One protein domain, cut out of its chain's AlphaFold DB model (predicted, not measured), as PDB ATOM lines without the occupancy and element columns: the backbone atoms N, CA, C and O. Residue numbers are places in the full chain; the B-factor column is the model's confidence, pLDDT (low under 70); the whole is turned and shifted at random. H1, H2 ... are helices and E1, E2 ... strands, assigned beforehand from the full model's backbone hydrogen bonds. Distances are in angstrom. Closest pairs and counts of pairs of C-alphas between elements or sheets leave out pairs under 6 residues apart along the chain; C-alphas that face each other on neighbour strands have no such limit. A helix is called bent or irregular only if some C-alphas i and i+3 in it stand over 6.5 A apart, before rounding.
ATOM      1  N   THR A  36     -50.552   7.735   8.841       90.75
ATOM      2  CA  THR A  36     -50.227   8.340  10.146       90.75
ATOM      3  C   THR A  36     -48.796   8.871  10.191       90.75
ATOM      4  O   THR A  36     -48.555   9.943  10.741       90.75
ATOM      5  N   LEU A  37     -47.845   8.174   9.561       92.19
ATOM      6  CA  LEU A  37     -46.482   8.672   9.391       92.19
ATOM      7  C   LEU A  37     -46.450   9.975   8.580       92.19
ATOM      8  O   LEU A  37     -45.838  10.943   9.021       92.19
ATOM      9  N   ARG A  38     -47.116  10.020   7.421       93.75
ATOM     10  CA  ARG A  38     -47.150  11.217   6.562       93.75
ATOM     11  C   ARG A  38     -47.818  12.409   7.245       93.75
ATOM     12  O   ARG A  38     -47.330  13.527   7.113       93.75
ATOM     13  N   GLU A  39     -48.914  12.176   7.962       93.75
ATOM     14  CA  GLU A  39     -49.617  13.215   8.722       93.75
ATOM     15  C   GLU A  39     -48.726  13.794   9.831       93.75
ATOM     16  O   GLU A  39     -48.653  15.014   9.972       93.75
ATOM     17  N   GLU A  40     -47.991  12.951  10.566       94.06
ATOM     18  CA  GLU A  40     -47.053  13.419  11.594       94.06
ATOM     19  C   GLU A  40     -45.894  14.221  10.990       94.06
ATOM     20  O   GLU A  40     -45.606  15.319  11.464       94.06
ATOM     21  N   ILE A  41     -45.268  13.720   9.916       94.56
ATOM     22  CA  ILE A  41     -44.172  14.423   9.233       94.56
ATOM     23  C   ILE A  41     -44.633  15.813   8.783       94.56
ATOM     24  O   ILE A  41     -43.954  16.792   9.071       94.56
ATOM     25  N   ALA A  42     -45.809  15.922   8.158       95.62
ATOM     26  CA  ALA A  42     -46.334  17.205   7.694       95.62
ATOM     27  C   ALA A  42     -46.559  18.206   8.845       95.62
ATOM     28  O   ALA A  42     -46.247  19.391   8.709       95.62
ATOM     29  N   GLN A  43     -47.067  17.743   9.993       94.75
ATOM     30  CA  GLN A  43     -47.246  18.591  11.177       94.75
ATOM     31  C   GLN A  43     -45.906  19.048  11.760       94.75
ATOM     32  O   GLN A  43     -45.740  20.222  12.100       94.75
ATOM     33  N   VAL A  44     -44.936  18.136  11.859       95.50
ATOM     34  CA  VAL A  44     -43.601  18.451  12.375       95.50
ATOM     35  C   VAL A  44     -42.867  19.412  11.439       95.50
ATOM     36  O   VAL A  44     -42.284  20.385  11.912       95.50
ATOM     37  N   GLU A  45     -42.938  19.211  10.123       94.81
ATOM     38  CA  GLU A  45     -42.346  20.113   9.127       94.81
ATOM     39  C   GLU A  45     -42.919  21.529   9.228       94.81
ATOM     40  O   GLU A  45     -42.161  22.502   9.242       94.81
ATOM     41  N   GLN A  46     -44.240  21.666   9.371       94.12
ATOM     42  CA  GLN A  46     -44.881  22.966   9.570       94.12
ATOM     43  C   GLN A  46     -44.355  23.669  10.831       94.12
ATOM     44  O   GLN A  46     -44.053  24.864  10.816       94.12
ATOM     45  N   VAL A  47     -44.219  22.934  11.934       94.44
ATOM     46  CA  VAL A  47     -43.729  23.467  13.213       94.44
ATOM     47  C   VAL A  47     -42.257  23.856  13.130       94.44
ATOM     48  O   VAL A  47     -41.871  24.919  13.615       94.44
ATOM     49  N   ILE A  48     -41.442  23.041  12.463       93.75
ATOM     50  CA  ILE A  48     -40.039  23.341  12.179       93.75
ATOM     51  C   ILE A  48     -39.916  24.633  11.365       93.75
ATOM     52  O   ILE A  48     -39.072  25.471  11.684       93.75
ATOM     53  N   GLN A  49     -40.769  24.844  10.359       93.00
ATOM     54  CA  GLN A  49     -40.787  26.088   9.584       93.00
ATOM     55  C   GLN A  49     -41.151  27.298  10.453       93.00
ATOM     56  O   GLN A  49     -40.505  28.343  10.350       93.00
ATOM     57  N   ILE A  50     -42.145  27.157  11.340       92.31
ATOM     58  CA  ILE A  50     -42.539  28.207  12.289       92.31
ATOM     59  C   ILE A  50     -41.360  28.584  13.196       92.31
ATOM     60  O   ILE A  50     -41.024  29.763  13.303       92.31
ATOM     61  N   LEU A  51     -40.701  27.596  13.803       90.94
ATOM     62  CA  LEU A  51     -39.547  27.811  14.681       90.94
ATOM     63  C   LEU A  51     -38.367  28.428  13.937       90.94
ATOM     64  O   LEU A  51     -37.777  29.386  14.426       90.94
ATOM     65  N   THR A  52     -38.064  27.919  12.743       90.00
ATOM     66  CA  THR A  52     -36.989  28.439  11.889       90.00
ATOM     67  C   THR A  52     -37.218  29.907  11.572       90.00
ATOM     68  O   THR A  52     -36.318  30.718  11.767       90.00
ATOM     69  N   ARG A  53     -38.438  30.278  11.169       87.44
ATOM     70  CA  ARG A  53     -38.796  31.671  10.896       87.44
ATOM     71  C   ARG A  53     -38.645  32.545  12.137       87.44
ATOM     72  O   ARG A  53     -38.059  33.618  12.035       87.44
ATOM     73  N   SER A  54     -39.150  32.104  13.289       86.81
ATOM     74  CA  SER A  54     -39.045  32.879  14.528       86.81
ATOM     75  C   SER A  54     -37.592  33.052  14.978       86.81
ATOM     76  O   SER A  54     -37.197  34.151  15.350       86.81
ATOM     77  N   ILE A  55     -36.772  32.003  14.884       85.94
ATOM     78  CA  ILE A  55     -35.340  32.067  15.207       85.94
ATOM     79  C   ILE A  55     -34.614  33.014  14.262       85.94
ATOM     80  O   ILE A  55     -33.856  33.861  14.721       85.94
ATOM     81  N   GLN A  56     -34.870  32.917  12.958       84.75
ATOM     82  CA  GLN A  56     -34.259  33.801  11.971       84.75
ATOM     83  C   GLN A  56     -34.653  35.262  12.201       84.75
ATOM     84  O   GLN A  56     -33.782  36.118  12.150       84.75
ATOM     85  N   GLN A  57     -35.917  35.547  12.532       79.75
ATOM     86  CA  GLN A  57     -36.372  36.905  12.867       79.75
ATOM     87  C   GLN A  57     -35.588  37.525  14.033       79.75
ATOM     88  O   GLN A  57     -35.352  38.724  14.023       79.75
ATOM     89  N   ALA A  58     -35.156  36.721  15.006       75.12
ATOM     90  CA  ALA A  58     -34.350  37.187  16.134       75.12
ATOM     91  C   ALA A  58     -32.836  37.136  15.896       75.12
ATOM     92  O   ALA A  58     -32.101  37.922  16.486       75.12
ATOM     93  N   GLY A  59     -32.361  36.229  15.040       62.03
ATOM     94  CA  GLY A  59     -30.941  36.074  14.719       62.03
ATOM     95  C   GLY A  59     -30.318  37.323  14.091       62.03
ATOM     96  O   GLY A  59     -29.148  37.585  14.328       62.03
ATOM     97  N   TYR A  60     -31.108  38.138  13.385       57.25
ATOM     98  CA  TYR A  60     -30.649  39.411  12.815       57.25
ATOM     99  C   TYR A  60     -30.289  40.480  13.866       57.25
ATOM    100  O   TYR A  60     -29.618  41.459  13.543       57.25
ATOM    101  N   GLU A  61     -30.703  40.319  15.126       55.75
ATOM    102  CA  GLU A  61     -30.553  41.332  16.170       55.75
ATOM    103  C   GLU A  61     -29.651  40.823  17.304       55.75
ATOM    104  O   GLU A  61     -30.103  40.436  18.381       55.75
ATOM    105  N   ASN A  62     -28.331  40.848  17.085       49.22
ATOM    106  CA  ASN A  62     -27.332  40.359  18.051       49.22
ATOM    107  C   ASN A  62     -27.401  41.072  19.431       49.22
ATOM    108  O   ASN A  62     -26.990  40.525  20.456       49.22
ATOM    109  N   THR A  63     -27.969  42.284  19.487       54.81
ATOM    110  CA  THR A  63     -28.286  43.011  20.728       54.81
ATOM    111  C   THR A  63     -29.554  43.843  20.566       54.81
ATOM    112  O   THR A  63     -29.587  44.750  19.733       54.81
ATOM    113  N   LEU A  64     -30.557  43.605  21.411       59.78
ATOM    114  CA  LEU A  64     -31.810  44.361  21.399       59.78
ATOM    115  C   LEU A  64     -31.630  45.728  22.078       59.78
ATOM    116  O   LEU A  64     -31.235  45.802  23.250       59.78
ATOM    117  N   LYS A  65     -31.929  46.825  21.369       57.78
ATOM    118  CA  LYS A  65     -31.868  48.185  21.928       57.78
ATOM    119  C   LYS A  65     -33.198  48.537  22.588       57.78
ATOM    120  O   LYS A  65     -34.139  48.985  21.941       57.78
ATOM    121  N   VAL A  66     -33.261  48.406  23.911       55.44
ATOM    122  CA  VAL A  66     -34.437  48.832  24.686       55.44
ATOM    123  C   VAL A  66     -34.605  50.355  24.574       55.44
ATOM    124  O   VAL A  66     -33.842  51.118  25.169       55.44
ATOM    125  N   HIS A  67     -35.623  50.812  23.842       51.22
ATOM    126  CA  HIS A  67     -35.999  52.226  23.752       51.22
ATOM    127  C   HIS A  67     -36.715  52.671  25.038       51.22
ATOM    128  O   HIS A  67     -37.937  52.764  25.110       51.22
ATOM    129  N   GLY A  68     -35.940  52.933  26.091       47.19
ATOM    130  CA  GLY A  68     -36.427  53.512  27.341       47.19
ATOM    131  C   GLY A  68     -35.464  54.574  27.855       47.19
ATOM    132  O   GLY A  68     -34.389  54.245  28.348       47.19
ATOM    133  N   GLY A  69     -35.849  55.847  27.744       40.16
ATOM    134  CA  GLY A  69     -35.078  56.982  28.250       40.16
ATOM    135  C   GLY A  69     -34.913  56.919  29.768       40.16
ATOM    136  O   GLY A  69     -35.857  57.152  30.515       40.16
ATOM    137  N   GLY A  70     -33.708  56.602  30.230       40.31
ATOM    138  CA  GLY A  70     -33.364  56.625  31.648       40.31
ATOM    139  C   GLY A  70     -32.005  55.988  31.898       40.31
ATOM    140  O   GLY A  70     -31.805  54.813  31.607       40.31
ATOM    141  N   LYS A  71     -31.068  56.775  32.438       40.47
ATOM    142  CA  LYS A  71     -29.710  56.365  32.819       40.47
ATOM    143  C   LYS A  71     -29.758  55.279  33.901       40.47
ATOM    144  O   LYS A  71     -29.716  55.575  35.088       40.47
ATOM    145  N   SER A  72     -29.851  54.024  33.497       39.72
ATOM    146  CA  SER A  72     -29.516  52.873  34.327       39.72
ATOM    147  C   SER A  72     -29.021  51.782  33.392       39.72
ATOM    148  O   SER A  72     -29.644  51.554  32.357       39.72
ATOM    149  N   GLN A  73     -27.878  51.174  33.710       41.28
ATOM    150  CA  GLN A  73     -27.304  50.043  32.978       41.28
ATOM    151  C   GLN A  73     -28.337  48.908  32.899       41.28
ATOM    152  O   GLN A  73     -28.399  48.037  33.762       41.28
ATOM    153  N   ARG A  74     -29.194  48.926  31.876       46.47
ATOM    154  CA  ARG A  74     -30.089  47.817  31.569       46.47
ATOM    155  C   ARG A  74     -29.271  46.788  30.803       46.47
ATOM    156  O   ARG A  74     -28.714  47.098  29.755       46.47
ATOM    157  N   HIS A  75     -29.157  45.594  31.379       46.59
ATOM    158  CA  HIS A  75     -28.535  44.433  30.750       46.59
ATOM    159  C   HIS A  75     -29.028  44.281  29.305       46.59
ATOM    160  O   HIS A  75     -30.233  44.362  29.064       46.59
ATOM    161  N   ALA A  76     -28.108  44.054  28.363       52.06
ATOM    162  CA  ALA A  76     -28.458  43.717  26.988       52.06
ATOM    163  C   ALA A  76     -29.395  42.498  27.001       52.06
ATOM    164  O   ALA A  76     -29.017  41.428  27.491       52.06
ATOM    165  N   MET A  77     -30.632  42.670  26.528       58.84
ATOM    166  CA  MET A  77     -31.557  41.550  26.375       58.84
ATOM    167  C   MET A  77     -31.062  40.667  25.229       58.84
ATOM    168  O   MET A  77     -30.744  41.166  24.148       58.84
ATOM    169  N   LYS A  78     -30.974  39.359  25.486       66.81
ATOM    170  CA  LYS A  78     -30.616  38.367  24.470       66.81
ATOM    171  C   LYS A  78     -31.835  38.064  23.607       66.81
ATOM    172  O   LYS A  78     -32.894  37.748  24.154       66.81
ATOM    173  N   ALA A  79     -31.644  38.093  22.291       72.31
ATOM    174  CA  ALA A  79     -32.680  37.799  21.305       72.31
ATOM    175  C   ALA A  79     -33.208  36.358  21.402       72.31
ATOM    176  O   ALA A  79     -34.385  36.108  21.173       72.31
ATOM    177  N   ILE A  80     -32.366  35.407  21.816       75.06
ATOM    178  CA  ILE A  80     -32.755  34.007  22.007       75.06
ATOM    179  C   ILE A  80     -32.351  33.550  23.406       75.06
ATOM    180  O   ILE A  80     -31.216  33.750  23.847       75.06
ATOM    181  N   GLN A  81     -33.295  32.941  24.120       73.56
ATOM    182  CA  GLN A  81     -33.108  32.416  25.466       73.56
ATOM    183  C   GLN A  81     -33.691  31.008  25.551       73.56
ATOM    184  O   GLN A  81     -34.863  30.784  25.256       73.56
ATOM    185  N   VAL A  82     -32.862  30.061  25.979       69.56
ATOM    186  CA  VAL A  82     -33.259  28.671  26.195       69.56
ATOM    187  C   VAL A  82     -33.445  28.448  27.689       69.56
ATOM    188  O   VAL A  82     -32.552  28.744  28.486       69.56
ATOM    189  N   PHE A  83     -34.604  27.924  28.074       66.88
ATOM    190  CA  PHE A  83     -34.945  27.668  29.464       66.88
ATOM    191  C   PHE A  83     -34.983  26.174  29.757       66.88
ATOM    192  O   PHE A  83     -35.341  25.342  28.926       66.88
ATOM    193  N   LYS A  84     -34.605  25.843  30.992       57.12
ATOM    194  CA  LYS A  84     -34.857  24.537  31.592       57.12
ATOM    195  C   LYS A  84     -36.077  24.723  32.491       57.12
ATOM    196  O   LYS A  84     -35.970  25.480  33.451       57.12
ATOM    197  N   GLN A  85     -37.157  23.996  32.215       55.59
ATOM    198  CA  GLN A  85     -38.485  24.031  32.845       55.59
ATOM    199  C   GLN A  85     -39.447  25.044  32.188       55.59
ATOM    200  O   GLN A  85     -39.195  26.249  32.190       55.59
ATOM    201  N   ALA A  86     -40.575  24.533  31.671       50.28
ATOM    202  CA  ALA A  86     -41.634  25.213  30.916       50.28
ATOM    203  C   ALA A  86     -42.457  26.225  31.739       50.28
ATOM    204  O   ALA A  86     -43.686  26.163  31.812       50.28
ATOM    205  N   VAL A  87     -41.788  27.189  32.371       47.66
ATOM    206  CA  VAL A  87     -42.425  28.309  33.066       47.66
ATOM    207  C   VAL A  87     -42.028  29.607  32.369       47.66
ATOM    208  O   VAL A  87     -41.185  30.368  32.835       47.66
ATOM    209  N   LEU A  88     -42.657  29.865  31.221       48.78
ATOM    210  CA  LEU A  88     -42.640  31.179  30.580       48.78
ATOM    211  C   LEU A  88     -43.730  32.045  31.226       48.78
ATOM    212  O   LEU A  88     -44.867  32.105  30.761       48.78
ATOM    213  N   THR A  89     -43.406  32.686  32.350       41.78
ATOM    214  CA  THR A  89     -44.271  33.707  32.960       41.78
ATOM    215  C   THR A  89     -43.907  35.077  32.399       41.78
ATOM    216  O   THR A  89     -42.825  35.599  32.662       41.78
ATOM    217  N   THR A  90     -44.811  35.681  31.630       42.78
ATOM    218  CA  THR A  90     -44.635  37.007  31.015       42.78
ATOM    219  C   THR A  90     -44.915  38.153  31.985       42.78
ATOM    220  O   THR A  90     -45.616  39.104  31.640       42.78
ATOM    221  N   GLU A  91     -44.381  38.108  33.197       36.50
ATOM    222  CA  GLU A  91     -44.530  39.218  34.134       36.50
ATOM    223  C   GLU A  91     -43.155  39.751  34.493       36.50
ATOM    224  O   GLU A  91     -42.501  39.230  35.379       36.50
ATOM    225  N   LYS A  92     -42.743  40.769  33.716       34.16
ATOM    226  CA  LYS A  92     -41.697  41.774  33.983       34.16
ATOM    227  C   LYS A  92     -40.388  41.227  34.583       34.16
ATOM    228  O   LYS A  92     -40.344  40.740  35.706       34.16
ATOM    229  N   ALA A  93     -39.260  41.436  33.902       32.06
ATOM    230  CA  ALA A  93     -37.977  41.363  34.605       32.06
ATOM    231  C   ALA A  93     -38.042  42.214  35.898       32.06
ATOM    232  O   ALA A  93     -38.610  43.306  35.851       32.06
ATOM    233  N   PRO A  94     -37.417  41.838  37.024       38.81
ATOM    234  CA  PRO A  94     -37.204  40.534  37.644       38.81
ATOM    235  C   PRO A  94     -38.101  40.386  38.897       38.81
ATOM    236  O   PRO A  94     -38.038  41.232  39.787       38.81
ATOM    237  N   LYS A  95     -38.892  39.313  39.016       28.72
ATOM    238  CA  LYS A  95     -39.267  38.654  40.291       28.72
ATOM    239  C   LYS A  95     -40.210  37.484  40.002       28.72
ATOM    240  O   LYS A  95     -41.368  37.664  39.655       28.72
ATOM    241  N   PHE A  96     -39.657  36.283  40.149       44.78
ATOM    242  CA  PHE A  96     -40.356  35.006  40.072       44.78
ATOM    243  C   PHE A  96     -41.311  34.843  41.263       44.78
ATOM    244  O   PHE A  96     -40.872  34.683  42.399       44.78
ATOM    245  N   SER A  97     -42.611  34.839  40.992       28.56
ATOM    246  CA  SER A  97     -43.666  34.382  41.907       28.56
ATOM    247  C   SER A  97     -44.930  34.157  41.074       28.56
ATOM    248  O   SER A  97     -45.311  35.071  40.357       28.56
ATOM    249  N   ALA A  98     -45.650  33.037  41.057       31.88
ATOM    250  CA  ALA A  98     -45.636  31.779  41.801       31.88
ATOM    251  C   ALA A  98     -46.227  30.672  40.869       31.88
ATOM    252  O   ALA A  98     -46.706  30.984  39.777       31.88
ATOM    253  N   PRO A  99     -46.169  29.380  41.234       37.16
ATOM    254  CA  PRO A  99     -46.005  28.283  40.289       37.16
ATOM    255  C   PRO A  99     -47.341  27.729  39.787       37.16
ATOM    256  O   PRO A  99     -48.060  27.058  40.525       37.16
ATOM    257  N   GLN A 100     -47.621  27.858  38.494       34.88
ATOM    258  CA  GLN A 100     -48.337  26.776  37.824       34.88
ATOM    259  C   GLN A 100     -47.293  25.749  37.400       34.88
ATOM    260  O   GLN A 100     -46.631  25.874  36.377       34.88
ATOM    261  N   SER A 101     -47.092  24.767  38.278       37.41
ATOM    262  CA  SER A 101     -46.230  23.610  38.054       37.41
ATOM    263  C   SER A 101     -46.780  22.766  36.896       37.41
ATOM    264  O   SER A 101     -47.421  21.736  37.112       37.41
ATOM    265  N   TYR A 102     -46.498  23.172  35.660       43.72
ATOM    266  CA  TYR A 102     -46.578  22.308  34.488       43.72
ATOM    267  C   TYR A 102     -45.355  21.382  34.527       43.72
ATOM    268  O   TYR A 102     -44.309  21.679  33.974       43.72
ATOM    269  N   LEU A 103     -45.463  20.314  35.326       39.53
ATOM    270  CA  LEU A 103     -44.469  19.247  35.509       39.53
ATOM    271  C   LEU A 103     -43.000  19.717  35.557       39.53
ATOM    272  O   LEU A 103     -42.171  19.287  34.760       39.53
ATOM    273  N   ALA A 104     -42.644  20.512  36.570       37.88
ATOM    274  CA  ALA A 104     -41.240  20.687  36.930       37.88
ATOM    275  C   ALA A 104     -40.591  19.302  37.161       37.88
ATOM    276  O   ALA A 104     -41.005  18.546  38.053       37.88
ATOM    277  N   GLY A 105     -39.597  18.948  36.338       36.88
ATOM    278  CA  GLY A 105     -38.733  17.792  36.586       36.88
ATOM    279  C   GLY A 105     -38.478  16.807  35.443       36.88
ATOM    280  O   GLY A 105     -37.792  15.821  35.711       36.88
ATOM    281  N   ARG A 106     -38.940  17.023  34.201       48.59
ATOM    282  CA  ARG A 106     -38.304  16.326  33.065       48.59
ATOM    283  C   ARG A 106     -37.010  17.066  32.738       48.59
ATOM    284  O   ARG A 106     -36.990  18.285  32.617       48.59
ATOM    285  N   ARG A 107     -35.894  16.341  32.779       47.66
ATOM    286  CA  ARG A 107     -34.569  16.887  32.478       47.66
ATOM    287  C   ARG A 107     -34.557  17.328  31.011       47.66
ATOM    288  O   ARG A 107     -35.094  16.605  30.187       47.66
ATOM    289  N   GLN A 108     -33.838  18.418  30.743       55.09
ATOM    290  CA  GLN A 108     -33.535  19.002  29.427       55.09
ATOM    291  C   GLN A 108     -34.570  20.028  28.922       55.09
ATOM    292  O   GLN A 108     -35.687  20.112  29.406       55.09
ATOM    293  N   THR A 109     -34.079  20.948  28.104       60.19
ATOM    294  CA  THR A 109     -34.604  22.276  27.755       60.19
ATOM    295  C   THR A 109     -35.957  22.243  27.039       60.19
ATOM    296  O   THR A 109     -36.019  22.120  25.825       60.19
ATOM    297  N   ASP A 110     -37.041  22.409  27.792       69.38
ATOM    298  CA  ASP A 110     -38.437  22.297  27.345       69.38
ATOM    299  C   ASP A 110     -39.086  23.643  26.976       69.38
ATOM    300  O   ASP A 110     -40.295  23.689  26.717       69.38
ATOM    301  N   ALA A 111     -38.311  24.735  26.957       78.19
ATOM    302  CA  ALA A 111     -38.798  26.045  26.548       78.19
ATOM    303  C   ALA A 111     -37.747  26.905  25.822       78.19
ATOM    304  O   ALA A 111     -36.583  26.988  26.214       78.19
ATOM    305  N   LEU A 112     -38.202  27.611  24.787       84.31
ATOM    306  CA  LEU A 112     -37.440  28.553  23.969       84.31
ATOM    307  C   LEU A 112     -38.178  29.890  23.942       84.31
ATOM    308  O   LEU A 112     -39.347  29.942  23.580       84.31
ATOM    309  N   LEU A 113     -37.505  30.975  24.304       85.44
ATOM    310  CA  LEU A 113     -38.009  32.336  24.153       85.44
ATOM    311  C   LEU A 113     -37.191  33.070  23.109       85.44
ATOM    312  O   LEU A 113     -35.962  33.056  23.125       85.44
ATOM    313  N   ILE A 114     -37.914  33.766  22.254       84.69
ATOM    314  CA  ILE A 114     -37.395  34.542  21.152       84.69
ATOM    315  C   ILE A 114     -37.922  35.968  21.298       84.69
ATOM    316  O   ILE A 114     -39.109  36.188  21.555       84.69
ATOM    317  N   GLN A 115     -37.020  36.932  21.177       83.62
ATOM    318  CA  GLN A 115     -37.278  38.358  21.284       83.62
ATOM    319  C   GLN A 115     -36.630  39.065  20.096       83.62
ATOM    320  O   GLN A 115     -35.467  38.813  19.799       83.62
ATOM    321  N   HIS A 116     -37.387  39.935  19.437       78.44
ATOM    322  CA  HIS A 116     -36.918  40.737  18.303       78.44
ATOM    323  C   HIS A 116     -37.739  42.032  18.179       78.44
ATOM    324  O   HIS A 116     -38.862  42.102  18.703       78.44
ATOM    325  N   GLU A 117     -37.226  43.057  17.501       76.19
ATOM    326  CA  GLU A 117     -37.959  44.291  17.194       76.19
ATOM    327  C   GLU A 117     -39.111  44.010  16.215       76.19
ATOM    328  O   GLU A 117     -39.212  42.943  15.616       76.19
ATOM    329  N   THR A 118     -40.093  44.903  16.119       68.38
ATOM    330  CA  THR A 118     -41.393  44.568  15.506       68.38
ATOM    331  C   THR A 118     -41.528  44.803  14.009       68.38
ATOM    332  O   THR A 118     -42.639  44.644  13.498       68.38
ATOM    333  N   ASP A 119     -40.478  45.199  13.293       64.25
ATOM    334  CA  ASP A 119     -40.657  45.761  11.951       64.25
ATOM    335  C   ASP A 119     -41.186  44.736  10.923       64.25
ATOM    336  O   ASP A 119     -40.483  43.865  10.422       64.25
ATOM    337  N   GLY A 120     -42.491  44.800  10.638       62.31
ATOM    338  CA  GLY A 120     -43.151  43.950   9.640       62.31
ATOM    339  C   GLY A 120     -43.285  42.463  10.001       62.31
ATOM    340  O   GLY A 120     -43.666  41.661   9.146       62.31
ATOM    341  N   HIS A 121     -43.014  42.072  11.247       79.81
ATOM    342  CA  HIS A 121     -42.967  40.662  11.633       79.81
ATOM    343  C   HIS A 121     -44.318  40.079  12.084       79.81
ATOM    344  O   HIS A 121     -45.287  40.780  12.390       79.81
ATOM    345  N   PHE A 122     -44.374  38.748  12.118       85.88
ATOM    346  CA  PHE A 122     -45.553  37.957  12.459       85.88
ATOM    347  C   PHE A 122     -45.212  36.977  13.572       85.88
ATOM    348  O   PHE A 122     -44.084  36.495  13.631       85.88
ATOM    349  N   ASP A 123     -46.191  36.663  14.416       86.69
ATOM    350  CA  ASP A 123     -46.047  35.586  15.384       86.69
ATOM    351  C   ASP A 123     -46.149  34.202  14.724       86.69
ATOM    352  O   ASP A 123     -46.407  34.061  13.526       86.69
ATOM    353  N   CYS A 124     -45.957  33.164  15.529       85.88
ATOM    354  CA  CYS A 124     -46.004  31.758  15.129       85.88
ATOM    355  C   CYS A 124     -47.317  31.288  14.479       85.88
ATOM    356  O   CYS A 124     -47.315  30.254  13.818       85.88
ATOM    357  N   VAL A 125     -48.423  32.021  14.648       87.94
ATOM    358  CA  VAL A 125     -49.727  31.714  14.026       87.94
ATOM    359  C   VAL A 125     -50.004  32.660  12.847       87.94
ATOM    360  O   VAL A 125     -51.073  32.641  12.247       87.94
ATOM    361  N   GLY A 126     -49.040  33.510  12.483       87.50
ATOM    362  CA  GLY A 126     -49.160  34.437  11.363       87.50
ATOM    363  C   GLY A 126     -49.918  35.723  11.694       87.50
ATOM    364  O   GLY A 126     -50.369  36.413  10.781       87.50
ATOM    365  N   ARG A 127     -50.064  36.095  12.971       88.44
ATOM    366  CA  ARG A 127     -50.645  37.394  13.349       88.44
ATOM    367  C   ARG A 127     -49.556  38.458  13.341       88.44
ATOM    368  O   ARG A 127     -48.492  38.262  13.923       88.44
ATOM    369  N   LYS A 128     -49.831  39.607  12.720       88.50
ATOM    370  CA  LYS A 128     -48.891  40.736  12.684       88.50
ATOM    371  C   LYS A 128     -48.551  41.195  14.105       88.50
ATOM    372  O   LYS A 128     -49.453  41.467  14.903       88.50
ATOM    373  N   ILE A 129     -47.262  41.312  14.407       86.19
ATOM    374  CA  ILE A 129     -46.782  41.852  15.675       86.19
ATOM    375  C   ILE A 129     -46.866  43.375  15.574       86.19
ATOM    376  O   ILE A 129     -46.166  44.009  14.795       86.19
ATOM    377  N   THR A 130     -47.801  43.957  16.317       85.38
ATOM    378  CA  THR A 130     -47.956  45.414  16.430       85.38
ATOM    379  C   THR A 130     -47.263  45.895  17.697       85.38
ATOM    380  O   THR A 130     -47.035  45.095  18.600       85.38
ATOM    381  N   GLU A 131     -47.022  47.198  17.833       82.94
ATOM    382  CA  GLU A 131     -46.475  47.789  19.068       82.94
ATOM    383  C   GLU A 131     -47.266  47.376  20.323       82.94
ATOM    384  O   GLU A 131     -46.699  47.121  21.380       82.94
ATOM    385  N   LYS A 132     -48.589  47.206  20.198       84.44
ATOM    386  CA  LYS A 132     -49.469  46.759  21.292       84.44
ATOM    387  C   LYS A 132     -49.262  45.295  21.703       84.44
ATOM    388  O   LYS A 132     -49.718  44.896  22.772       84.44
ATOM    389  N   ARG A 133     -48.617  44.500  20.846       82.50
ATOM    390  CA  ARG A 133     -48.220  43.096  21.057       82.50
ATOM    391  C   ARG A 133     -46.744  42.990  21.469       82.50
ATOM    392  O   ARG A 133     -46.127  41.946  21.274       82.50
ATOM    393  N   THR A 134     -46.173  44.062  22.019       81.50
ATOM    394  CA  THR A 134     -44.795  44.094  22.525       81.50
ATOM    395  C   THR A 134     -44.746  44.284  24.027       81.50
ATOM    396  O   THR A 134     -45.704  44.730  24.662       81.50
ATOM    397  N   SER A 135     -43.594  43.967  24.601       79.56
ATOM    398  CA  SER A 135     -43.228  44.361  25.951       79.56
ATOM    399  C   SER A 135     -41.891  45.081  25.876       79.56
ATOM    400  O   SER A 135     -40.909  44.504  25.419       79.56
ATOM    401  N   GLU A 136     -41.870  46.346  26.304       78.56
ATOM    402  CA  GLU A 136     -40.682  47.215  26.226       78.56
ATOM    403  C   GLU A 136     -40.186  47.444  24.782       78.56
ATOM    404  O   GLU A 136     -38.991  47.588  24.550       78.56
ATOM    405  N   GLY A 137     -41.108  47.474  23.809       76.00
ATOM    406  CA  GLY A 137     -40.790  47.650  22.385       76.00
ATOM    407  C   GLY A 137     -40.333  46.371  21.678       76.00
ATOM    408  O   GLY A 137     -40.118  46.387  20.473       76.00
ATOM    409  N   LEU A 138     -40.238  45.255  22.406       79.31
ATOM    410  CA  LEU A 138     -39.796  43.970  21.875       79.31
ATOM    411  C   LEU A 138     -40.955  42.992  21.739       79.31
ATOM    412  O   LEU A 138     -41.800  42.855  22.635       79.31
ATOM    413  N   SER A 139     -40.968  42.269  20.628       83.88
ATOM    414  CA  SER A 139     -41.798  41.082  20.496       83.88
ATOM    415  C   SER A 139     -41.323  39.993  21.463       83.88
ATOM    416  O   SER A 139     -40.162  39.949  21.875       83.88
ATOM    417  N   ARG A 140     -42.246  39.120  21.873       84.62
ATOM    418  CA  ARG A 140     -41.939  37.948  22.698       84.62
ATOM    419  C   ARG A 140     -42.684  36.753  22.133       84.62
ATOM    420  O   ARG A 140     -43.914  36.739  22.170       84.62
ATOM    421  N   ILE A 141     -41.933  35.788  21.612       87.12
ATOM    422  CA  ILE A 141     -42.444  34.522  21.093       87.12
ATOM    423  C   ILE A 141     -41.829  33.397  21.919       87.12
ATOM    424  O   ILE A 141     -40.618  33.207  21.918       87.12
ATOM    425  N   GLY A 142     -42.660  32.678  22.662       88.50
ATOM    426  CA  GLY A 142     -42.255  31.529  23.461       88.50
ATOM    427  C   GLY A 142     -42.699  30.219  22.821       88.50
ATOM    428  O   GLY A 142     -43.796  30.148  22.285       88.50
ATOM    429  N   PHE A 143     -41.896  29.173  22.933       88.81
ATOM    430  CA  PHE A 143     -42.244  27.802  22.575       88.81
ATOM    431  C   PHE A 143     -42.012  26.918  23.789       88.81
ATOM    432  O   PHE A 143     -40.942  26.996  24.385       88.81
ATOM    433  N   PHE A 144     -42.993  26.108  24.182       86.38
ATOM    434  CA  PHE A 144     -42.864  25.209  25.332       86.38
ATOM    435  C   PHE A 144     -43.859  24.056  25.265       86.38
ATOM    436  O   PHE A 144     -44.903  24.173  24.623       86.38
ATOM    437  N   ILE A 145     -43.579  22.948  25.953       82.00
ATOM    438  CA  ILE A 145     -44.545  21.847  26.047       82.00
ATOM    439  C   ILE A 145     -45.536  22.096  27.185       82.00
ATOM    440  O   ILE A 145     -45.168  22.247  28.348       82.00
ATOM    441  N   GLN A 146     -46.826  22.020  26.865       80.88
ATOM    442  CA  GLN A 146     -47.887  21.833  27.840       80.88
ATOM    443  C   GLN A 146     -48.233  20.344  27.954       80.88
ATOM    444  O   GLN A 146     -48.939  19.774  27.120       80.88
ATOM    445  N   PHE A 147     -47.740  19.699  29.010       76.50
ATOM    446  CA  PHE A 147     -48.050  18.301  29.301       76.50
ATOM    447  C   PHE A 147     -49.463  18.133  29.867       76.50
ATOM    448  O   PHE A 147     -49.908  18.909  30.716       76.50
ATOM    449  N   ARG A 148     -50.149  17.060  29.457       65.31
ATOM    450  CA  ARG A 148     -51.403  16.612  30.072       65.31
ATOM    451  C   ARG A 148     -51.151  15.277  30.787       65.31
ATOM    452  O   ARG A 148     -50.721  14.319  30.158       65.31
ATOM    453  N   GLY A 149     -51.410  15.195  32.098       58.03
ATOM    454  CA  GLY A 149     -51.361  13.933  32.864       58.03
ATOM    455  C   GLY A 149     -50.224  13.793  33.894       58.03
ATOM    456  O   GLY A 149     -49.543  14.757  34.238       58.03
ATOM    457  N   LYS A 150     -50.060  12.580  34.454       54.94
ATOM    458  CA  LYS A 150     -49.063  12.252  35.501       54.94
ATOM    459  C   LYS A 150     -47.675  11.952  34.898       54.94
ATOM    460  O   LYS A 150     -47.581  11.374  33.821       54.94
ATOM    461  N   LYS A 151     -46.609  12.273  35.654       51.38
ATOM    462  CA  LYS A 151     -45.157  12.282  35.315       51.38
ATOM    463  C   LYS A 151     -44.565  11.122  34.476       51.38
ATOM    464  O   LYS A 151     -43.461  11.283  33.972       51.38
ATOM    465  N   SER A 152     -45.218   9.964  34.356       46.56
ATOM    466  CA  SER A 152     -44.603   8.727  33.829       46.56
ATOM    467  C   SER A 152     -44.817   8.477  32.329       46.56
ATOM    468  O   SER A 152     -44.088   7.675  31.758       46.56
ATOM    469  N   ALA A 153     -45.797   9.124  31.694       55.84
ATOM    470  CA  ALA A 153     -46.151   8.913  30.282       55.84
ATOM    471  C   ALA A 153     -46.739  10.196  29.669       55.84
ATOM    472  O   ALA A 153     -47.730  10.171  28.944       55.84
ATOM    473  N   SER A 154     -46.196  11.351  30.062       69.19
ATOM    474  CA  SER A 154     -46.748  12.644  29.677       69.19
ATOM    475  C   SER A 154     -46.408  12.947  28.222       69.19
ATOM    476  O   SER A 154     -45.311  13.412  27.915       69.19
ATOM    477  N   VAL A 155     -47.361  12.652  27.346       79.94
ATOM    478  CA  VAL A 155     -47.465  13.247  26.017       79.94
ATOM    479  C   VAL A 155     -48.029  14.657  26.191       79.94
ATOM    480  O   VAL A 155     -48.955  14.888  26.976       79.94
ATOM    481  N   GLY A 156     -47.426  15.623  25.515       83.81
ATOM    482  CA  GLY A 156     -47.774  17.029  25.609       83.81
ATOM    483  C   GLY A 156     -48.148  17.649  24.272       83.81
ATOM    484  O   GLY A 156     -48.152  17.018  23.212       83.81
ATOM    485  N   THR A 157     -48.496  18.924  24.355       87.56
ATOM    486  CA  THR A 157     -48.743  19.788  23.207       87.56
ATOM    487  C   THR A 157     -47.691  20.884  23.210       87.56
ATOM    488  O   THR A 157     -47.560  21.594  24.204       87.56
ATOM    489  N   LEU A 158     -46.936  21.027  22.124       89.75
ATOM    490  CA  LEU A 158     -46.093  22.193  21.912       89.75
ATOM    491  C   LEU A 158     -46.995  23.410  21.725       89.75
ATOM    492  O   LEU A 158     -47.839  23.457  20.823       89.75
ATOM    493  N   MET A 159     -46.807  24.382  22.602       89.12
ATOM    494  CA  MET A 159     -47.503  25.651  22.608       89.12
ATOM    495  C   MET A 159     -46.574  26.714  22.049       89.12
ATOM    496  O   MET A 159     -45.391  26.753  22.390       89.12
ATOM    497  N   CYS A 160     -47.133  27.611  21.251       90.94
ATOM    498  CA  CYS A 160     -46.537  28.901  20.991       90.94
ATOM    499  C   CYS A 160     -47.224  29.973  21.839       90.94
ATOM    500  O   CYS A 160     -48.447  30.067  21.848       90.94
ATOM    501  N   GLN A 161     -46.446  30.809  22.510       88.75
ATOM    502  CA  GLN A 161     -46.917  31.968  23.248       88.75
ATOM    503  C   GLN A 161     -46.524  33.253  22.536       88.75
ATOM    504  O   GLN A 161     -45.342  33.498  22.316       88.75
ATOM    505  N   SER A 162     -47.496  34.110  22.244       89.19
ATOM    506  CA  SER A 162     -47.256  35.489  21.810       89.19
ATOM    507  C   SER A 162     -48.096  36.467  22.630       89.19
ATOM    508  O   SER A 162     -48.939  36.062  23.430       89.19
ATOM    509  N   LEU A 163     -47.858  37.771  22.495       86.75
ATOM    510  CA  LEU A 163     -48.625  38.782  23.226       86.75
ATOM    511  C   LEU A 163     -49.849  39.238  22.429       86.75
ATOM    512  O   LEU A 163     -49.763  39.506  21.237       86.75
ATOM    513  N   THR A 164     -50.985  39.394  23.099       86.44
ATOM    514  CA  THR A 164     -52.200  40.019  22.557       86.44
ATOM    515  C   THR A 164     -52.028  41.530  22.376       86.44
ATOM    516  O   THR A 164     -51.087  42.130  22.887       86.44
ATOM    517  N   ASN A 165     -52.997  42.198  21.735       84.69
ATOM    518  CA  ASN A 165     -53.032  43.669  21.608       84.69
ATOM    519  C   ASN A 165     -53.218  44.405  22.954       84.69
ATOM    520  O   ASN A 165     -53.349  45.628  22.978       84.69
ATOM    521  N   LYS A 166     -53.315  43.663  24.059       83.44
ATOM    522  CA  LYS A 166     -53.357  44.181  25.428       83.44
ATOM    523  C   LYS A 166     -52.055  43.885  26.186       83.44
ATOM    524  O   LYS A 166     -52.021  44.060  27.398       83.44
ATOM    525  N   GLY A 167     -51.024  43.369  25.510       76.44
ATOM    526  CA  GLY A 167     -49.775  42.927  26.133       76.44
ATOM    527  C   GLY A 167     -49.912  41.678  27.013       76.44
ATOM    528  O   GLY A 167     -49.007  41.383  27.786       76.44
ATOM    529  N   GLN A 168     -51.033  40.953  26.933       83.44
ATOM    530  CA  GLN A 168     -51.256  39.719  27.702       83.44
ATOM    531  C   GLN A 168     -50.747  38.497  26.930       83.44
ATOM    532  O   GLN A 168     -50.931  38.477  25.712       83.44
ATOM    533  N   PRO A 169     -50.178  37.478  27.594       83.25
ATOM    534  CA  PRO A 169     -49.771  36.244  26.934       83.25
ATOM    535  C   PRO A 169     -50.983  35.498  26.365       83.25
ATOM    536  O   PRO A 169     -52.018  35.362  27.016       83.25
ATOM    537  N   GLN A 170     -50.834  34.995  25.148       86.31
ATOM    538  CA  GLN A 170     -51.769  34.116  24.469       86.31
ATOM    539  C   GLN A 170     -51.008  32.881  24.003       86.31
ATOM    540  O   GLN A 170     -49.997  33.014  23.320       86.31
ATOM    541  N   ASN A 171     -51.517  31.701  24.359       88.38
ATOM    542  CA  ASN A 171     -50.921  30.424  23.990       88.38
ATOM    543  C   ASN A 171     -51.768  29.756  22.901       88.38
ATOM    544  O   ASN A 171     -52.966  29.557  23.095       88.38
ATOM    545  N   ASP A 172     -51.140  29.362  21.801       91.12
ATOM    546  CA  ASP A 172     -51.749  28.625  20.699       91.12
ATOM    547  C   ASP A 172     -51.044  27.268  20.547       91.12
ATOM    548  O   ASP A 172     -49.817  27.180  20.572       91.12
ATOM    549  N   ALA A 173     -51.818  26.190  20.419       91.44
ATOM    550  CA  ALA A 173     -51.281  24.847  20.211       91.44
ATOM    551  C   ALA A 173     -50.782  24.692  18.768       91.44
ATOM    552  O   ALA A 173     -51.535  24.971  17.836       91.44
ATOM    553  N   ILE A 174     -49.543  24.224  18.590       93.19
ATOM    554  CA  ILE A 174     -48.922  24.079  17.262       93.19
ATOM    555  C   ILE A 174     -48.516  22.641  16.920       93.19
ATOM    556  O   ILE A 174     -48.467  22.304  15.744       93.19
ATOM    557  N   LEU A 175     -48.268  21.779  17.915       92.81
ATOM    558  CA  LEU A 175     -47.967  20.359  17.698       92.81
ATOM    559  C   LEU A 175     -48.490  19.520  18.860       92.81
ATOM    560  O   LEU A 175     -48.177  19.799  20.013       92.81
ATOM    561  N   THR A 176     -49.266  18.479  18.586       91.56
ATOM    562  CA  THR A 176     -49.706  17.508  19.601       91.56
ATOM    563  C   THR A 176     -48.865  16.243  19.529       91.56
ATOM    564  O   THR A 176     -48.280  15.972  18.491       91.56
ATOM    565  N   GLY A 177     -48.836  15.444  20.596       89.19
ATOM    566  CA  GLY A 177     -48.095  14.181  20.564       89.19
ATOM    567  C   GLY A 177     -46.619  14.335  20.925       89.19
ATOM    568  O   GLY A 177     -45.836  13.440  20.652       89.19
ATOM    569  N   VAL A 178     -46.206  15.456  21.526       88.50
ATOM    570  CA  VAL A 178     -44.788  15.710  21.823       88.50
ATOM    571  C   VAL A 178     -44.433  15.115  23.179       88.50
ATOM    572  O   VAL A 178     -44.974  15.523  24.209       88.50
ATOM    573  N   GLN A 179     -43.532  14.144  23.191       86.44
ATOM    574  CA  GLN A 179     -43.001  13.534  24.404       86.44
ATOM    575  C   GLN A 179     -41.870  14.374  24.996       86.44
ATOM    576  O   GLN A 179     -41.910  14.671  26.193       86.44
ATOM    577  N   ASP A 180     -40.922  14.787  24.153       85.06
ATOM    578  CA  ASP A 180     -39.798  15.640  24.532       85.06
ATOM    579  C   ASP A 180     -39.557  16.725  23.472       85.06
ATOM    580  O   ASP A 180     -39.698  16.501  22.269       85.06
ATOM    581  N   PHE A 181     -39.197  17.915  23.948       86.31
ATOM    582  CA  PHE A 181     -38.767  19.067  23.161       86.31
ATOM    583  C   PHE A 181     -37.453  19.504  23.773       86.31
ATOM    584  O   PHE A 181     -37.403  19.772  24.972       86.31
ATOM    585  N   LEU A 182     -36.401  19.486  22.968       86.38
ATOM    586  CA  LEU A 182     -35.044  19.772  23.400       86.38
ATOM    587  C   LEU A 182     -34.510  20.890  22.527       86.38
ATOM    588  O   LEU A 182     -34.585  20.816  21.300       86.38
ATOM    589  N   VAL A 183     -33.964  21.914  23.164       84.50
ATOM    590  CA  VAL A 183     -33.339  23.036  22.468       84.50
ATOM    591  C   VAL A 183     -31.927  23.224  22.986       84.50
ATOM    592  O   VAL A 183     -31.719  23.352  24.194       84.50
ATOM    593  N   ASP A 184     -30.971  23.255  22.076       84.06
ATOM    594  CA  ASP A 184     -29.578  23.546  22.370       84.06
ATOM    595  C   ASP A 184     -29.115  24.768  21.582       84.06
ATOM    596  O   ASP A 184     -29.573  25.010  20.462       84.06
ATOM    597  N   LEU A 185     -28.243  25.560  22.196       80.44
ATOM    598  CA  LEU A 185     -27.674  26.764  21.605       80.44
ATOM    599  C   LEU A 185     -26.161  26.704  21.796       80.44
ATOM    600  O   LEU A 185     -25.662  26.984  22.887       80.44
ATOM    601  N   GLU A 186     -25.451  26.376  20.722       81.25
ATOM    602  CA  GLU A 186     -23.998  26.207  20.698       81.25
ATOM    603  C   GLU A 186     -23.423  26.961  19.494       81.25
ATOM    604  O   GLU A 186     -23.925  26.825  18.385       81.25
ATOM    605  N   ASP A 187     -22.410  27.806  19.707       76.31
ATOM    606  CA  ASP A 187     -21.624  28.475  18.653       76.31
ATOM    607  C   ASP A 187     -22.422  29.133  17.507       76.31
ATOM    608  O   ASP A 187     -22.049  29.075  16.335       76.31
ATOM    609  N   GLY A 188     -23.533  29.802  17.834       75.81
ATOM    610  CA  GLY A 188     -24.380  30.460  16.831       75.81
ATOM    611  C   GLY A 188     -25.284  29.497  16.053       75.81
ATOM    612  O   GLY A 188     -25.873  29.879  15.047       75.81
ATOM    613  N   LEU A 189     -25.427  28.260  16.518       84.19
ATOM    614  CA  LEU A 189     -26.338  27.252  16.001       84.19
ATOM    615  C   LEU A 189     -27.416  26.959  17.047       84.19
ATOM    616  O   LEU A 189     -27.120  26.702  18.212       84.19
ATOM    617  N   VAL A 190     -28.680  26.979  16.628       85.62
ATOM    618  CA  VAL A 190     -29.806  26.506  17.438       85.62
ATOM    619  C   VAL A 190     -30.189  25.117  16.958       85.62
ATOM    620  O   VAL A 190     -30.685  24.966  15.841       85.62
ATOM    621  N   THR A 191     -29.995  24.101  17.790       88.44
ATOM    622  CA  THR A 191     -30.457  22.741  17.511       88.44
ATOM    623  C   THR A 191     -31.759  22.483  18.249       88.44
ATOM    624  O   THR A 191     -31.847  22.645  19.461       88.44
ATOM    625  N   ILE A 192     -32.781  22.064  17.511       90.38
ATOM    626  CA  ILE A 192     -34.092  21.708  18.047       90.38
ATOM    627  C   ILE A 192     -34.329  20.233  17.781       90.38
ATOM    628  O   ILE A 192     -34.156  19.777  16.650       90.38
ATOM    629  N   GLN A 193     -34.763  19.506  18.806       91.56
ATOM    630  CA  GLN A 193     -35.165  18.112  18.693       91.56
ATOM    631  C   GLN A 193     -36.574  17.897  19.249       91.56
ATOM    632  O   GLN A 193     -36.940  18.452  20.288       91.56
ATOM    633  N   PHE A 194     -37.338  17.050  18.563       89.94
ATOM    634  CA  PHE A 194     -38.635  16.550  18.996       89.94
ATOM    635  C   PHE A 194     -38.577  15.038  19.125       89.94
ATOM    636  O   PHE A 194     -38.109  14.352  18.213       89.94
ATOM    637  N   ILE A 195     -39.117  14.526  20.222       91.00
ATOM    638  CA  ILE A 195     -39.467  13.115  20.362       91.00
ATOM    639  C   ILE A 195     -40.986  13.057  20.424       91.00
ATOM    640  O   ILE A 195     -41.590  13.672  21.304       91.00
ATOM    641  N   MET A 196     -41.599  12.370  19.465       91.56
ATOM    642  CA  MET A 196     -43.053  12.199  19.396       91.56
ATOM    643  C   MET A 196     -43.499  10.984  20.219       91.56
ATOM    644  O   MET A 196     -42.700  10.103  20.522       91.56
ATOM    645  N   ASP A 197     -44.783  10.900  20.549       89.75
ATOM    646  CA  ASP A 197     -45.417   9.758  21.222       89.75
ATOM    647  C   ASP A 197     -45.340   8.453  20.411       89.75
ATOM    648  O   ASP A 197     -45.357   7.358  20.973       89.75
ATOM    649  N   SER A 198     -45.160   8.571  19.096       90.25
ATOM    650  CA  SER A 198     -44.782   7.493  18.183       90.25
ATOM    651  C   SER A 198     -43.332   7.006  18.352       90.25
ATOM    652  O   SER A 198     -42.906   6.094  17.640       90.25
ATOM    653  N   ASN A 199     -42.569   7.601  19.279       90.06
ATOM    654  CA  ASN A 199     -41.145   7.374  19.524       90.06
ATOM    655  C   ASN A 199     -40.261   7.680  18.299       90.06
ATOM    656  O   ASN A 199     -39.182   7.110  18.131       90.06
ATOM    657  N   ARG A 200     -40.736   8.565  17.411       92.44
ATOM    658  CA  ARG A 200     -39.964   9.111  16.289       92.44
ATOM    659  C   ARG A 200     -39.222  10.372  16.714       92.44
ATOM    660  O   ARG A 200     -39.734  11.172  17.496       92.44
ATOM    661  N   HIS A 201     -38.016  10.519  16.179       94.31
ATOM    662  CA  HIS A 201     -37.085  11.584  16.517       94.31
ATOM    663  C   HIS A 201     -36.929  12.515  15.319       94.31
ATOM    664  O   HIS A 201     -36.604  12.063  14.220       94.31
ATOM    665  N   TYR A 202     -37.120  13.806  15.547       94.88
ATOM    666  CA  TYR A 202     -36.936  14.847  14.545       94.88
ATOM    667  C   TYR A 202     -35.920  15.844  15.061       94.88
ATOM    668  O   TYR A 202     -35.987  16.237  16.221       94.88
ATOM    669  N   GLN A 203     -34.991  16.265  14.211       93.88
ATOM    670  CA  GLN A 203     -33.956  17.222  14.575       93.88
ATOM    671  C   GLN A 203     -33.737  18.214  13.440       93.88
ATOM    672  O   GLN A 203     -33.658  17.826  12.276       93.88
ATOM    673  N   ILE A 204     -33.586  19.484  13.798       92.94
ATOM    674  CA  ILE A 204     -33.120  20.531  12.896       92.94
ATOM    675  C   ILE A 204     -32.045  21.363  13.589       92.94
ATOM    676  O   ILE A 204     -32.112  21.601  14.793       92.94
ATOM    677  N   SER A 205     -31.068  21.822  12.814       90.25
ATOM    678  CA  SER A 205     -30.080  22.800  13.254       90.25
ATOM    679  C   SER A 205     -30.221  24.064  12.413       90.25
ATOM    680  O   SER A 205     -30.227  23.998  11.184       90.25
ATOM    681  N   ILE A 206     -30.362  25.208  13.075       87.25
ATOM    682  CA  ILE A 206     -30.615  26.510  12.461       87.25
ATOM    683  C   ILE A 206     -29.428  27.410  12.777       87.25
ATOM    684  O   ILE A 206     -29.171  27.713  13.940       87.25
ATOM    685  N   ALA A 207     -28.701  27.838  11.747       85.12
ATOM    686  CA  ALA A 207     -27.628  28.809  11.910       85.12
ATOM    687  C   ALA A 207     -28.213  30.201  12.175       85.12
ATOM    688  O   ALA A 207     -29.088  30.668  11.440       85.12
ATOM    689  N   LEU A 208     -27.712  30.867  13.209       78.62
ATOM    690  CA  LEU A 208     -27.932  32.284  13.444       78.62
ATOM    691  C   LEU A 208     -27.022  33.045  12.477       78.62
ATOM    692  O   LEU A 208     -25.803  32.886  12.502       78.62
TER     693      LEU A 208
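This is residues 36 to 208 of the 210 residues of an uncharacterized protein of Polynucleobacter sp. VK13 (UniProt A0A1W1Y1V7). One twisted sheet of seven strands curls round the long helix H1 and is bent back on itself, with E1, E2 and E3 facing E5, E6 and E7 and with E4 as the hinge. Long loops without named elements, residues 60 to 79, 84 to 110 and 115 to 140, join H1 and the first three strands. The printed part has 173 residues, with one named helix and then seven named strands; the sheet's order is E1 E2 E3 E4 E5 E6 E7, all antiparallel, a meander in which each strand is the antiparallel neighbour of the one before. The class is mixed, helices and strands, with 80 residues, under half, in named elements. By its radius of gyration of the C-alphas, 16.2 A, the whole is compact, yet its outline is elongated, 54 by 33 by 33 A.

Start at H1, residues 36 to 59, which is on the sheet; every O i to N i+4 pair in it is within hydrogen-bond range. Look next at the hairpin of E1, residues 80 to 83, and E2, residues 111 to 114, where N 81 and O 113 are 2.8 A apart. E3, residues 141 to 147, follows beside E2, with N 143 and O 112 at 2.7 A. E4, residues 156 to 163, pairs with E3 through N 161 and O 142, 2.7 A. E5, residues 169 to 186, bends by 112 degrees at residue 177; its pairing is staggered, with E4 over residues 169 to 178, where N 160 and O 172 are 2.8 A apart. Over residues 178 to 186 it pairs with E6, residues 189 to 196, where N 184 and O 191 are 2.8 A apart. E7, residues 201 to 207, is an edge strand beside E6, with N 192 and O 204 at 2.8 A. The closest C-alphas of H1 and E7 are those of Thr 52 and Ile 206, 6.7 A; those of H1 and E2 are Ala 58 and Ile 114, 6.4 A. Between the leaves, the closest C-alphas of E2 and E5 are those of Leu 112 and Val 183, 7.0 A. E1 and E7 are apart.

Find C-alpha 36 at (-50.227, 8.340, 10.146); from there H1 runs 34.1 A to C-alpha 59. E1 and E2 span 10.0 A and 10.2 A, E3 19.0 A and E4 21.9 A. E5 spans 28.4 A, with its bend at C-alpha 177, (-48.095, 14.181, 20.564). E6 spans 22.7 A, and E7 spans 20.2 A to C-alpha 207 at (-27.628, 28.809, 11.910).

The two C-alphas farthest apart, Thr 36 and Lys 71, are 56.9 A apart. The printed part has no cut; the links H1 to E1, E1 to E2 and E2 to E3 are long. The model's mean pLDDT over the printed part is 73.9, and residues 59 to 78, 82 to 110, 118 to 120 and 148 to 154 are under 70.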